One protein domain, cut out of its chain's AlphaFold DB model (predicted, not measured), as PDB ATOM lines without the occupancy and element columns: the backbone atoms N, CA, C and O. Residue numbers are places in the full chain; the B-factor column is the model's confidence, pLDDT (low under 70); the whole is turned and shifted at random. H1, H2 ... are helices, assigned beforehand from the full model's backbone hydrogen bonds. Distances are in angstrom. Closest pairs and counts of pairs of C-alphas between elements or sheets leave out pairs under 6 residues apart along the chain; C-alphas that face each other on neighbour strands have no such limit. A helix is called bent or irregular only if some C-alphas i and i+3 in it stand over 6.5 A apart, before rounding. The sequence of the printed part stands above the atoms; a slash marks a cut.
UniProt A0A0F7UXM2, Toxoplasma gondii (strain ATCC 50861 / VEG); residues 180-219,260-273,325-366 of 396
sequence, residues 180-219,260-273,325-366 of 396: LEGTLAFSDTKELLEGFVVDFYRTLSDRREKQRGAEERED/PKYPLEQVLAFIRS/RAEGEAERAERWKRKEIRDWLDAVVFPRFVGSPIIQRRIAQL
ATOM      1  N   LEU A 180     183.226 231.344 116.547       92.50
ATOM      2  CA  LEU A 180     183.941 231.640 115.301       92.50
ATOM      3  C   LEU A 180     185.001 232.733 115.495       92.50
ATOM      4  O   LEU A 180     186.152 232.566 115.100       92.50
ATOM      5  N   GLU A 181     184.636 233.823 116.170       91.56
ATOM      6  CA  GLU A 181     185.546 234.940 116.439       91.56
ATOM      7  C   GLU A 181     186.779 234.517 117.241       91.56
ATOM      8  O   GLU A 181     187.889 234.950 116.935       91.56
ATOM      9  N   GLY A 182     186.604 233.653 118.245       90.12
ATOM     10  CA  GLY A 182     187.720 233.167 119.046       90.12
ATOM     11  C   GLY A 182     188.546 232.118 118.308       90.12
ATOM     12  O   GLY A 182     189.766 232.153 118.403       90.12
ATOM     13  N   THR A 183     187.939 231.247 117.495       92.81
ATOM     14  CA  THR A 183     188.680 230.330 116.610       92.81
ATOM     15  C   THR A 183     189.594 231.096 115.655       92.81
ATOM     16  O   THR A 183     190.754 230.718 115.496       92.81
ATOM     17  N   LEU A 184     189.091 232.182 115.059       92.81
ATOM     18  CA  LEU A 184     189.840 233.035 114.136       92.81
ATOM     19  C   LEU A 184     190.884 233.919 114.839       92.81
ATOM     20  O   LEU A 184     191.875 234.298 114.216       92.81
ATOM     21  N   ALA A 185     190.680 234.243 116.120       89.69
ATOM     22  CA  ALA A 185     191.589 235.085 116.897       89.69
ATOM     23  C   ALA A 185     192.926 234.406 117.230       89.69
ATOM     24  O   ALA A 185     193.915 235.106 117.446       89.69
ATOM     25  N   PHE A 186     192.984 233.070 117.267       88.25
ATOM     26  CA  PHE A 186     194.233 232.352 117.521       88.25
ATOM     27  C   PHE A 186     194.733 231.613 116.277       88.25
ATOM     28  O   PHE A 186     193.977 230.873 115.651       88.25
ATOM     29  N   SER A 187     196.030 231.747 115.977       89.06
ATOM     30  CA  SER A 187     196.695 231.156 114.803       89.06
ATOM     31  C   SER A 187     196.383 229.674 114.619       89.06
ATOM     32  O   SER A 187     195.890 229.270 113.574       89.06
ATOM     33  N   ASP A 188     196.588 228.869 115.657       90.44
ATOM     34  CA  ASP A 188     196.555 227.411 115.501       90.44
ATOM     35  C   ASP A 188     195.120 226.887 115.307       90.44
ATOM     36  O   ASP A 188     194.890 225.894 114.621       90.44
ATOM     37  N   THR A 189     194.129 227.553 115.912       91.12
ATOM     38  CA  THR A 189     192.712 227.196 115.724       91.12
ATOM     39  C   THR A 189     192.176 227.728 114.402       91.12
ATOM     40  O   THR A 189     191.318 227.092 113.794       91.12
ATOM     41  N   LYS A 190     192.716 228.853 113.929       93.12
ATOM     42  CA  LYS A 190     192.451 229.407 112.606       93.12
ATOM     43  C   LYS A 190     192.975 228.486 111.503       93.12
ATOM     44  O   LYS A 190     192.210 228.152 110.609       93.12
ATOM     45  N   GLU A 191     194.208 227.995 111.607       92.75
ATOM     46  CA  GLU A 191     194.767 227.004 110.673       92.75
ATOM     47  C   GLU A 191     193.944 225.710 110.643       92.75
ATOM     48  O   GLU A 191     193.672 225.159 109.575       92.75
ATOM     49  N   LEU A 192     193.485 225.249 111.811       93.19
ATOM     50  CA  LEU A 192     192.605 224.086 111.908       93.19
ATOM     51  C   LEU A 192     191.273 224.312 111.172       93.19
ATOM     52  O   LEU A 192     190.789 223.411 110.484       93.19
ATOM     53  N   LEU A 193     190.690 225.509 111.294       94.25
ATOM     54  CA  LEU A 193     189.479 225.888 110.568       94.25
ATOM     55  C   LEU A 193     189.733 226.003 109.058       94.25
ATOM     56  O   LEU A 193     188.903 225.544 108.281       94.25
ATOM     57  N   GLU A 194     190.870 226.561 108.631       93.06
ATOM     58  CA  GLU A 194     191.248 226.622 107.210       93.06
ATOM     59  C   GLU A 194     191.292 225.225 106.583       93.06
ATOM     60  O   GLU A 194     190.677 225.004 105.540       93.06
ATOM     61  N   GLY A 195     191.958 224.270 107.242       91.75
ATOM     62  CA  GLY A 195     192.010 222.880 106.783       91.75
ATOM     63  C   GLY A 195     190.620 222.246 106.694       91.75
ATOM     64  O   GLY A 195     190.271 221.651 105.674       91.75
ATOM     65  N   PHE A 196     189.785 222.456 107.717       93.31
ATOM     66  CA  PHE A 196     188.414 221.948 107.722       93.31
ATOM     67  C   PHE A 196     187.565 222.528 106.586       93.31
ATOM     68  O   PHE A 196     186.801 221.797 105.963       93.31
ATOM     69  N   VAL A 197     187.690 223.825 106.294       92.81
ATOM     70  CA  VAL A 197     186.968 224.467 105.185       92.81
ATOM     71  C   VAL A 197     187.372 223.837 103.851       92.81
ATOM     72  O   VAL A 197     186.505 223.546 103.033       92.81
ATOM     73  N   VAL A 198     188.660 223.571 103.627       92.25
ATOM     74  CA  VAL A 198     189.118 222.898 102.400       92.25
ATOM     75  C   VAL A 198     188.495 221.506 102.271       92.25
ATOM     76  O   VAL A 198     187.922 221.185 101.227       92.25
ATOM     77  N   ASP A 199     188.543 220.705 103.336       89.44
ATOM     78  CA  ASP A 199     187.935 219.371 103.346       89.44
ATOM     79  C   ASP A 199     186.413 219.434 103.146       89.44
ATOM     80  O   ASP A 199     185.856 218.638 102.393       89.44
ATOM     81  N   PHE A 200     185.743 220.424 103.742       88.81
ATOM     82  CA  PHE A 200     184.309 220.659 103.587       88.81
ATOM     83  C   PHE A 200     183.917 220.895 102.121       88.81
ATOM     84  O   PHE A 200     182.987 220.260 101.619       88.81
ATOM     85  N   TYR A 201     184.645 221.763 101.405       88.44
ATOM     86  CA  TYR A 201     184.402 222.016  99.979       88.44
ATOM     87  C   TYR A 201     184.727 220.796  99.106       88.44
ATOM     88  O   TYR A 201     183.999 220.538  98.141       88.44
ATOM     89  N   ARG A 202     185.761 220.016  99.454       88.75
ATOM     90  CA  ARG A 202     186.063 218.746  98.771       88.75
ATOM     91  C   ARG A 202     184.899 217.766  98.920       88.75
ATOM     92  O   ARG A 202     184.363 217.306  97.921       88.75
ATOM     93  N   THR A 203     184.423 217.539 100.145       86.38
ATOM     94  CA  THR A 203     183.307 216.617 100.410       86.38
ATOM     95  C   THR A 203     182.011 217.043  99.717       86.38
ATOM     96  O   THR A 203     181.268 216.189  99.233       86.38
ATOM     97  N   LEU A 204     181.714 218.346  99.645       83.62
ATOM     98  CA  LEU A 204     180.556 218.835  98.889       83.62
ATOM     99  C   LEU A 204     180.689 218.571  97.384       83.62
ATOM    100  O   LEU A 204     179.703 218.209  96.742       83.62
ATOM    101  N   SER A 205     181.894 218.729  96.831       82.88
ATOM    102  CA  SER A 205     182.168 218.463  95.415       82.88
ATOM    103  C   SER A 205     181.993 216.976  95.091       82.88
ATOM    104  O   SER A 205     181.235 216.646  94.179       82.88
ATOM    105  N   ASP A 206     182.566 216.092  95.914       83.88
ATOM    106  CA  ASP A 206     182.453 214.635  95.761       83.88
ATOM    107  C   ASP A 206     180.988 214.164  95.833       83.88
ATOM    108  O   ASP A 206     180.555 213.301  95.069       83.88
ATOM    109  N   ARG A 207     180.184 214.738  96.743       82.31
ATOM    110  CA  ARG A 207     178.746 214.423  96.838       82.31
ATOM    111  C   ARG A 207     177.980 214.862  95.597       82.31
ATOM    112  O   ARG A 207     177.108 214.126  95.142       82.31
ATOM    113  N   ARG A 208     178.300 216.034  95.047       80.94
ATOM    114  CA  ARG A 208     177.650 216.561  93.841       80.94
ATOM    115  C   ARG A 208     177.955 215.706  92.612       80.94
ATOM    116  O   ARG A 208     177.073 215.490  91.788       80.94
ATOM    117  N   GLU A 209     179.185 215.213  92.499       81.69
ATOM    118  CA  GLU A 209     179.589 214.297  91.430       81.69
ATOM    119  C   GLU A 209     178.887 212.939  91.557       81.69
ATOM    120  O   GLU A 209     178.348 212.433  90.574       81.69
ATOM    121  N   LYS A 210     178.782 212.395  92.778       81.69
ATOM    122  CA  LYS A 210     178.011 211.169  93.039       81.69
ATOM    123  C   LYS A 210     176.521 211.320  92.724       81.69
ATOM    124  O   LYS A 210     175.946 210.398  92.159       81.69
ATOM    125  N   GLN A 211     175.906 212.456  93.067       79.81
ATOM    126  CA  GLN A 211     174.503 212.738  92.732       79.81
ATOM    127  C   GLN A 211     174.288 212.805  91.220       79.81
ATOM    128  O   GLN A 211     173.416 212.115  90.709       79.81
ATOM    129  N   ARG A 212     175.144 213.536  90.492       78.62
ATOM    130  CA  ARG A 212     175.085 213.592  89.025       78.62
ATOM    131  C   ARG A 212     175.254 212.207  88.397       78.62
ATOM    132  O   ARG A 212     174.495 211.838  87.515       78.62
ATOM    133  N   GLY A 213     176.219 211.423  88.878       77.25
ATOM    134  CA  GLY A 213     176.430 210.059  88.393       77.25
ATOM    135  C   GLY A 213     175.285 209.098  88.737       77.25
ATOM    136  O   GLY A 213     175.109 208.105  88.040       77.25
ATOM    137  N   ALA A 214     174.512 209.362  89.796       78.25
ATOM    138  CA  ALA A 214     173.304 208.606  90.120       78.25
ATOM    139  C   ALA A 214     172.130 209.003  89.212       78.25
ATOM    140  O   ALA A 214     171.485 208.115  88.665       78.25
ATOM    141  N   GLU A 215     171.919 210.302  88.979       75.94
ATOM    142  CA  GLU A 215     170.905 210.823  88.048       75.94
ATOM    143  C   GLU A 215     171.157 210.330  86.611       75.94
ATOM    144  O   GLU A 215     170.256 209.791  85.977       75.94
ATOM    145  N   GLU A 216     172.403 210.382  86.127       72.38
ATOM    146  CA  GLU A 216     172.776 209.865  84.797       72.38
ATOM    147  C   GLU A 216     172.587 208.340  84.671       72.38
ATOM    148  O   GLU A 216     172.309 207.828  83.586       72.38
ATOM    149  N   ARG A 217     172.726 207.585  85.772       71.94
ATOM    150  CA  ARG A 217     172.437 206.138  85.797       71.94
ATOM    151  C   ARG A 217     170.939 205.849  85.840       71.94
ATOM    152  O   ARG A 217     170.515 204.849  85.266       71.94
ATOM    153  N   GLU A 218     170.150 206.679  86.516       70.50
ATOM    154  CA  GLU A 218     168.689 206.554  86.540       70.50
ATOM    155  C   GLU A 218     168.066 206.905  85.187       70.50
ATOM    156  O   GLU A 218     167.205 206.161  84.722       70.50
ATOM    157  N   ASP A 219     168.542 207.957  84.517       63.94
ATOM    158  CA  ASP A 219     168.048 208.347  83.191       63.94
ATOM    159  C   ASP A 219     168.410 207.309  82.115       63.94
ATOM    160  O   ASP A 219     167.539 206.898  81.347       63.94
ATOM    161  N   PRO A 260     177.574 226.113  98.318       70.12
ATOM    162  CA  PRO A 260     178.364 227.108  99.025       70.12
ATOM    163  C   PRO A 260     178.107 228.491  98.417       70.12
ATOM    164  O   PRO A 260     178.275 228.699  97.215       70.12
ATOM    165  N   LYS A 261     177.656 229.430  99.259       79.06
ATOM    166  CA  LYS A 261     177.253 230.786  98.844       79.06
ATOM    167  C   LYS A 261     178.436 231.603  98.307       79.06
ATOM    168  O   LYS A 261     178.243 232.522  97.514       79.06
ATOM    169  N   TYR A 262     179.653 231.260  98.726       86.50
ATOM    170  CA  TYR A 262     180.894 231.936  98.362       86.50
ATOM    171  C   TYR A 262     181.905 230.920  97.810       86.50
ATOM    172  O   TYR A 262     181.857 229.753  98.190       86.50
ATOM    173  N   PRO A 263     182.821 231.323  96.914       88.19
ATOM    174  CA  PRO A 263     183.884 230.440  96.445       88.19
ATOM    175  C   PRO A 263     184.957 230.249  97.526       88.19
ATOM    176  O   PRO A 263     185.180 231.133  98.362       88.19
ATOM    177  N   LEU A 264     185.648 229.107  97.482       88.94
ATOM    178  CA  LEU A 264     186.636 228.702  98.485       88.94
ATOM    179  C   LEU A 264     187.728 229.763  98.683       88.94
ATOM    180  O   LEU A 264     188.089 230.076  99.816       88.94
ATOM    181  N   GLU A 265     188.215 230.373  97.603       90.88
ATOM    182  CA  GLU A 265     189.282 231.375  97.646       90.88
ATOM    183  C   GLU A 265     188.857 232.624  98.422       90.88
ATOM    184  O   GLU A 265     189.649 233.176  99.185       90.88
ATOM    185  N   GLN A 266     187.598 233.052  98.276       88.88
ATOM    186  CA  GLN A 266     187.069 234.211  99.002       88.88
ATOM    187  C   GLN A 266     186.925 233.914 100.497       88.88
ATOM    188  O   GLN A 266     187.219 234.776 101.325       88.88
ATOM    189  N   VAL A 267     186.522 232.690 100.848       89.94
ATOM    190  CA  VAL A 267     186.397 232.257 102.245       89.94
ATOM    191  C   VAL A 267     187.772 232.131 102.906       89.94
ATOM    192  O   VAL A 267     187.972 232.647 104.004       89.94
ATOM    193  N   LEU A 268     188.748 231.517 102.232       91.69
ATOM    194  CA  LEU A 268     190.115 231.410 102.747       91.69
ATOM    195  C   LEU A 268     190.792 232.780 102.861       91.69
ATOM    196  O   LEU A 268     191.474 233.041 103.850       91.69
ATOM    197  N   ALA A 269     190.583 233.678 101.892       90.19
ATOM    198  CA  ALA A 269     191.080 235.050 101.972       90.19
ATOM    199  C   ALA A 269     190.496 235.790 103.184       90.19
ATOM    200  O   ALA A 269     191.234 236.476 103.894       90.19
ATOM    201  N   PHE A 270     189.203 235.610 103.471       91.00
ATOM    202  CA  PHE A 270     188.570 236.161 104.669       91.00
ATOM    203  C   PHE A 270     189.198 235.604 105.954       91.00
ATOM    204  O   PHE A 270     189.615 236.381 106.809       91.00
ATOM    205  N   ILE A 271     189.326 234.278 106.076       91.06
ATOM    206  CA  ILE A 271     189.896 233.644 107.273       91.06
ATOM    207  C   ILE A 271     191.322 234.148 107.507       91.06
ATOM    208  O   ILE A 271     191.640 234.623 108.598       91.06
ATOM    209  N   ARG A 272     192.165 234.136 106.468       91.56
ATOM    210  CA  ARG A 272     193.571 234.564 106.538       91.56
ATOM    211  C   ARG A 272     193.733 236.041 106.870       91.56
ATOM    212  O   ARG A 272     194.608 236.365 107.668       91.56
ATOM    213  N   SER A 273     192.879 236.905 106.322       88.19
ATOM    214  CA  SER A 273     192.911 238.357 106.563       88.19
ATOM    215  C   SER A 273     192.200 238.810 107.842       88.19
ATOM    216  O   SER A 273     192.238 239.997 108.153       88.19
ATOM    217  N   ARG A 325     184.547 259.920  98.420       63.59
ATOM    218  CA  ARG A 325     183.221 259.292  98.557       63.59
ATOM    219  C   ARG A 325     183.190 257.894  97.945       63.59
ATOM    220  O   ARG A 325     182.668 256.987  98.589       63.59
ATOM    221  N   ALA A 326     183.773 257.713  96.761       66.06
ATOM    222  CA  ALA A 326     183.854 256.425  96.080       66.06
ATOM    223  C   ALA A 326     184.741 255.422  96.840       66.06
ATOM    224  O   ALA A 326     184.365 254.259  96.981       66.06
ATOM    225  N   GLU A 327     185.867 255.869  97.404       65.62
ATOM    226  CA  GLU A 327     186.713 255.057  98.287       65.62
ATOM    227  C   GLU A 327     185.958 254.647  99.558       65.62
ATOM    228  O   GLU A 327     185.952 253.472  99.930       65.62
ATOM    229  N   GLY A 328     185.223 255.576 100.176       70.62
ATOM    230  CA  GLY A 328     184.383 255.272 101.334       70.62
ATOM    231  C   GLY A 328     183.197 254.348 101.021       70.62
ATOM    232  O   GLY A 328     182.720 253.630 101.900       70.62
ATOM    233  N   GLU A 329     182.667 254.355  99.799       74.31
ATOM    234  CA  GLU A 329     181.621 253.424  99.354       74.31
ATOM    235  C   GLU A 329     182.185 252.029  99.068       74.31
ATOM    236  O   GLU A 329     181.604 251.034  99.513       74.31
ATOM    237  N   ALA A 330     183.350 251.947  98.421       76.12
ATOM    238  CA  ALA A 330     184.057 250.694  98.176       76.12
ATOM    239  C   ALA A 330     184.465 250.003  99.488       76.12
ATOM    240  O   ALA A 330     184.227 248.805  99.657       76.12
ATOM    241  N   GLU A 331     184.987 250.757 100.460       79.38
ATOM    242  CA  GLU A 331     185.362 250.223 101.771       79.38
ATOM    243  C   GLU A 331     184.135 249.704 102.549       79.38
ATOM    244  O   GLU A 331     184.176 248.641 103.176       79.38
ATOM    245  N   ARG A 332     182.996 250.409 102.479       81.38
ATOM    246  CA  ARG A 332     181.736 249.944 103.085       81.38
ATOM    247  C   ARG A 332     181.215 248.673 102.419       81.38
ATOM    248  O   ARG A 332     180.770 247.770 103.129       81.38
ATOM    249  N   ALA A 333     181.291 248.584 101.092       81.12
ATOM    250  CA  ALA A 333     180.892 247.393 100.347       81.12
ATOM    251  C   ALA A 333     181.781 246.186 100.692       81.12
ATOM    252  O   ALA A 333     181.271 245.082 100.900       81.12
ATOM    253  N   GLU A 334     183.095 246.387 100.836       83.62
ATOM    254  CA  GLU A 334     184.017 245.330 101.257       83.62
ATOM    255  C   GLU A 334     183.718 244.859 102.689       83.62
ATOM    256  O   GLU A 334     183.620 243.655 102.940       83.62
ATOM    257  N   ARG A 335     183.491 245.789 103.627       84.06
ATOM    258  CA  ARG A 335     183.092 245.454 105.005       84.06
ATOM    259  C   ARG A 335     181.773 244.686 105.050       84.06
ATOM    260  O   ARG A 335     181.670 243.716 105.800       84.06
ATOM    261  N   TRP A 336     180.786 245.080 104.243       85.88
ATOM    262  CA  TRP A 336     179.519 244.355 104.128       85.88
ATOM    263  C   TRP A 336     179.741 242.929 103.621       85.88
ATOM    264  O   TRP A 336     179.276 241.975 104.240       85.88
ATOM    265  N   LYS A 337     180.538 242.760 102.562       86.12
ATOM    266  CA  LYS A 337     180.866 241.440 102.012       86.12
ATOM    267  C   LYS A 337     181.589 240.550 103.029       86.12
ATOM    268  O   LYS A 337     181.238 239.381 103.178       86.12
ATOM    269  N   ARG A 338     182.563 241.096 103.767       87.00
ATOM    270  CA  ARG A 338     183.248 240.386 104.863       87.00
ATOM    271  C   ARG A 338     182.271 239.963 105.961       87.00
ATOM    272  O   ARG A 338     182.401 238.863 106.492       87.00
ATOM    273  N   LYS A 339     181.289 240.809 106.289       88.62
ATOM    274  CA  LYS A 339     180.233 240.479 107.251       88.62
ATOM    275  C   LYS A 339     179.358 239.331 106.749       88.62
ATOM    276  O   LYS A 339     179.147 238.385 107.491       88.62
ATOM    277  N   GLU A 340     178.925 239.346 105.491       90.19
ATOM    278  CA  GLU A 340     178.109 238.240 104.980       90.19
ATOM    279  C   GLU A 340     178.868 236.903 104.926       90.19
ATOM    280  O   GLU A 340     178.284 235.856 105.208       90.19
ATOM    281  N   ILE A 341     180.164 236.921 104.582       89.50
ATOM    282  CA  ILE A 341     181.008 235.714 104.617       89.50
ATOM    283  C   ILE A 341     181.125 235.194 106.053       89.50
ATOM    284  O   ILE A 341     181.033 233.987 106.271       89.50
ATOM    285  N   ARG A 342     181.292 236.092 107.034       91.06
ATOM    286  CA  ARG A 342     181.306 235.745 108.461       91.06
ATOM    287  C   ARG A 342     179.994 235.095 108.891       91.06
ATOM    288  O   ARG A 342     180.036 234.014 109.464       91.06
ATOM    289  N   ASP A 343     178.863 235.726 108.592       90.12
ATOM    290  CA  ASP A 343     177.538 235.243 108.994       90.12
ATOM    291  C   ASP A 343     177.242 233.872 108.359       90.12
ATOM    292  O   ASP A 343     176.699 232.976 109.002       90.12
ATOM    293  N   TRP A 344     177.671 233.660 107.109       91.69
ATOM    294  CA  TRP A 344     177.580 232.355 106.451       91.69
ATOM    295  C   TRP A 344     178.497 231.300 107.088       91.69
ATOM    296  O   TRP A 344     178.060 230.168 107.307       91.69
ATOM    297  N   LEU A 345     179.749 231.651 107.405       91.00
ATOM    298  CA  LEU A 345     180.669 230.751 108.103       91.00
ATOM    299  C   LEU A 345     180.095 230.326 109.456       91.00
ATOM    300  O   LEU A 345     180.109 229.135 109.753       91.00
ATOM    301  N   ASP A 346     179.569 231.274 110.230       91.31
ATOM    302  CA  ASP A 346     179.014 231.040 111.566       91.31
ATOM    303  C   ASP A 346     177.751 230.171 111.533       91.31
ATOM    304  O   ASP A 346     177.575 229.301 112.380       91.31
ATOM    305  N   ALA A 347     176.898 230.345 110.516       88.88
ATOM    306  CA  ALA A 347     175.649 229.596 110.392       88.88
ATOM    307  C   ALA A 347     175.817 228.196 109.777       88.88
ATOM    308  O   ALA A 347     175.114 227.268 110.168       88.88
ATOM    309  N   VAL A 348     176.718 228.029 108.801       88.44
ATOM    310  CA  VAL A 348     176.757 226.816 107.956       88.44
ATOM    311  C   VAL A 348     177.960 225.930 108.260       88.44
ATOM    312  O   VAL A 348     177.825 224.715 108.423       88.44
ATOM    313  N   VAL A 349     179.156 226.517 108.318       89.81
ATOM    314  CA  VAL A 349     180.410 225.753 108.403       89.81
ATOM    315  C   VAL A 349     180.816 225.529 109.855       89.81
ATOM    316  O   VAL A 349     181.173 224.415 110.242       89.81
ATOM    317  N   PHE A 350     180.739 226.576 110.671       92.12
ATOM    318  CA  PHE A 350     181.216 226.576 112.044       92.12
ATOM    319  C   PHE A 350     180.491 225.574 112.961       92.12
ATOM    320  O   PHE A 350     181.177 224.887 113.723       92.12
ATOM    321  N   PRO A 351     179.162 225.355 112.856       93.00
ATOM    322  CA  PRO A 351     178.481 224.338 113.655       93.00
ATOM    323  C   PRO A 351     178.963 222.921 113.321       93.00
ATOM    324  O   PRO A 351     179.079 222.079 114.208       93.00
ATOM    325  N   ARG A 352     179.321 222.663 112.055       91.12
ATOM    326  CA  ARG A 352     179.887 221.377 111.611       91.12
ATOM    327  C   ARG A 352     181.345 221.218 112.048       91.12
ATOM    328  O   ARG A 352     181.753 220.120 112.418       91.12
ATOM    329  N   PHE A 353     182.107 222.311 112.054       92.81
ATOM    330  CA  PHE A 353     183.473 222.352 112.575       92.81
ATOM    331  C   PHE A 353     183.503 222.005 114.069       92.81
ATOM    332  O   PHE A 353     184.145 221.036 114.468       92.81
ATOM    333  N   VAL A 354     182.743 222.739 114.887       92.62
ATOM    334  CA  VAL A 354     182.655 222.511 116.338       92.62
ATOM    335  C   VAL A 354     181.957 221.191 116.671       92.62
ATOM    336  O   VAL A 354     182.281 220.568 117.679       92.62
ATOM    337  N   GLY A 355     181.025 220.735 115.834       90.00
ATOM    338  CA  GLY A 355     180.334 219.457 116.003       90.00
ATOM    339  C   GLY A 355     181.218 218.226 115.778       90.00
ATOM    340  O   GLY A 355     180.864 217.141 116.232       90.00
ATOM    341  N   SER A 356     182.374 218.365 115.118       92.12
ATOM    342  CA  SER A 356     183.266 217.234 114.846       92.12
ATOM    343  C   SER A 356     184.052 216.803 116.099       92.12
ATOM    344  O   SER A 356     184.850 217.587 116.624       92.12
ATOM    345  N   PRO A 357     183.950 215.534 116.551       91.19
ATOM    346  CA  PRO A 357     184.659 215.051 117.745       91.19
ATOM    347  C   PRO A 357     186.191 215.109 117.640       91.19
ATOM    348  O   PRO A 357     186.895 215.158 118.652       91.19
ATOM    349  N   ILE A 358     186.727 215.054 116.418       91.25
ATOM    350  CA  ILE A 358     188.169 215.147 116.154       91.25
ATOM    351  C   ILE A 358     188.629 216.597 116.343       91.25
ATOM    352  O   ILE A 358     189.634 216.848 117.012       91.25
ATOM    353  N   ILE A 359     187.853 217.549 115.822       92.88
ATOM    354  CA  ILE A 359     188.119 218.981 115.968       92.88
ATOM    355  C   ILE A 359     188.004 219.406 117.431       92.88
ATOM    356  O   ILE A 359     188.918 220.053 117.936       92.88
ATOM    357  N   GLN A 360     186.961 218.977 118.148       91.88
ATOM    358  CA  GLN A 360     186.802 219.250 119.585       91.88
ATOM    359  C   GLN A 360     188.030 218.812 120.394       91.88
ATOM    360  O   GLN A 360     188.564 219.579 121.199       91.88
ATOM    361  N   ARG A 361     188.529 217.593 120.137       91.94
ATOM    362  CA  ARG A 361     189.759 217.088 120.762       91.94
ATOM    363  C   ARG A 361     190.963 217.968 120.437       91.94
ATOM    364  O   ARG A 361     191.757 218.261 121.330       91.94
ATOM    365  N   ARG A 362     191.100 218.409 119.186       92.19
ATOM    366  CA  ARG A 362     192.233 219.237 118.764       92.19
ATOM    367  C   ARG A 362     192.181 220.645 119.354       92.19
ATOM    368  O   ARG A 362     193.210 221.123 119.819       92.19
ATOM    369  N   ILE A 363     191.002 221.264 119.415       91.81
ATOM    370  CA  ILE A 363     190.787 222.554 120.086       91.81
ATOM    371  C   ILE A 363     191.194 222.445 121.559       91.81
ATOM    372  O   ILE A 363     192.001 223.245 122.022       91.81
ATOM    373  N   ALA A 364     190.728 221.415 122.272       90.19
ATOM    374  CA  ALA A 364     191.087 221.210 123.674       90.19
ATOM    375  C   ALA A 364     192.606 221.056 123.883       90.19
ATOM    376  O   ALA A 364     193.168 221.667 124.793       90.19
ATOM    377  N   GLN A 365     193.287 220.292 123.019       90.12
ATOM    378  CA  GLN A 365     194.747 220.129 123.063       90.12
ATOM    379  C   GLN A 365     195.495 221.447 122.832       90.12
ATOM    380  O   GLN A 365     196.434 221.750 123.566       90.12
ATOM    381  N   LEU A 366     195.079 222.234 121.836       89.44
ATOM    382  CA  LEU A 366     195.692 223.526 121.514       89.44
ATOM    383  C   LEU A 366     195.465 224.556 122.628       89.44
ATOM    384  O   LEU A 366     196.361 225.323 122.968       89.44
TER     385      LEU A 366
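This is residues 180 to 219, 260 to 273 and 325 to 366 of the 396 residues of a protein of Toxoplasma gondii (strain ATCC 50861 / VEG) (UniProt A0A0F7UXM2). Two long helices, H2 and H4, meet about perpendicular as a wide V, with three short helices, H1, H3 and H5, gathered round the place where they meet. Residues 205 to 219 of H2 and 325 to 336 of H4 stick out as two free arms, and the body without them is compact, with a radius of gyration of 11.3 A. The printed part has 96 residues with five named helices, H1 to H5 in order along the chain, and no named strand; the class is all helix. The whole is loose, with a radius of gyration of the C-alphas of 16.6 A, and its outline is flat, spanning 55 by 42 by 18 A.

H1 is residues 180 to 185, beginning at C-alpha 180 at (183.941, 231.640, 115.301). H2, residues 187 to 219, is the longest helix by residues and measures 48.4 A from first to last C-alpha, ending at C-alpha 219 at (168.048, 208.347, 83.191). H3 is residues 264 to 273, 14.1 A long. H4, residues 325 to 355, measures 43.6 A and has a kink of 40 degrees near residue 346; it is irregular, but only just, with C-alphas 347 and 350 standing 6.55 A apart. H5, residues 357 to 366, is 14.4 A long and ends at C-alpha 366 at (195.692, 223.526, 121.514).

H2 is the hub, touching the four other helices. H1 and H2 touch only at the corner by their link, closest at the C-alphas of Leu 184 and Lys 190, 4.7 A. H3 touches residues 190 to 201 of H2 at a shallow tilt of 8 degrees, opposite ways; the closest C-alphas, of Glu 194 and Leu 268, are 6.6 A apart. H5 touches residues 188 to 192 of H2 at a shallow tilt of 15 degrees, opposite ways, closest at the C-alphas of Thr 189 and Ile 363, 6.7 A. H2 and H4 only just touch, with 3 pairs of C-alphas within 8 A, about perpendicular at 76 degrees; the closest C-alphas are those of Phe 196 and Phe 353, 6.9 A. H3 and H4 also only just touch, with 3 such pairs, closest at the C-alphas of Phe 270 and Arg 338, 6.8 A. H3 and H5 are apart. In H1, H2, H3 and H5 every O i to N i+4 pair is within hydrogen-bond range; in H4 24 of 27 are.

The two C-alphas farthest apart, of Glu 218 and Arg 325, are 56.0 A from each other. Residues 220 to 259 are not printed, leaving 26.6 A between C-alphas 219 and 260, and residues 274 to 324 are not printed, leaving 24.4 A between C-alphas 273 and 325. The links H1 to H2 and H4 to H5 are tight. The mean pLDDT of the printed part is 86.4; residues 219 and 325 to 327 are under 70.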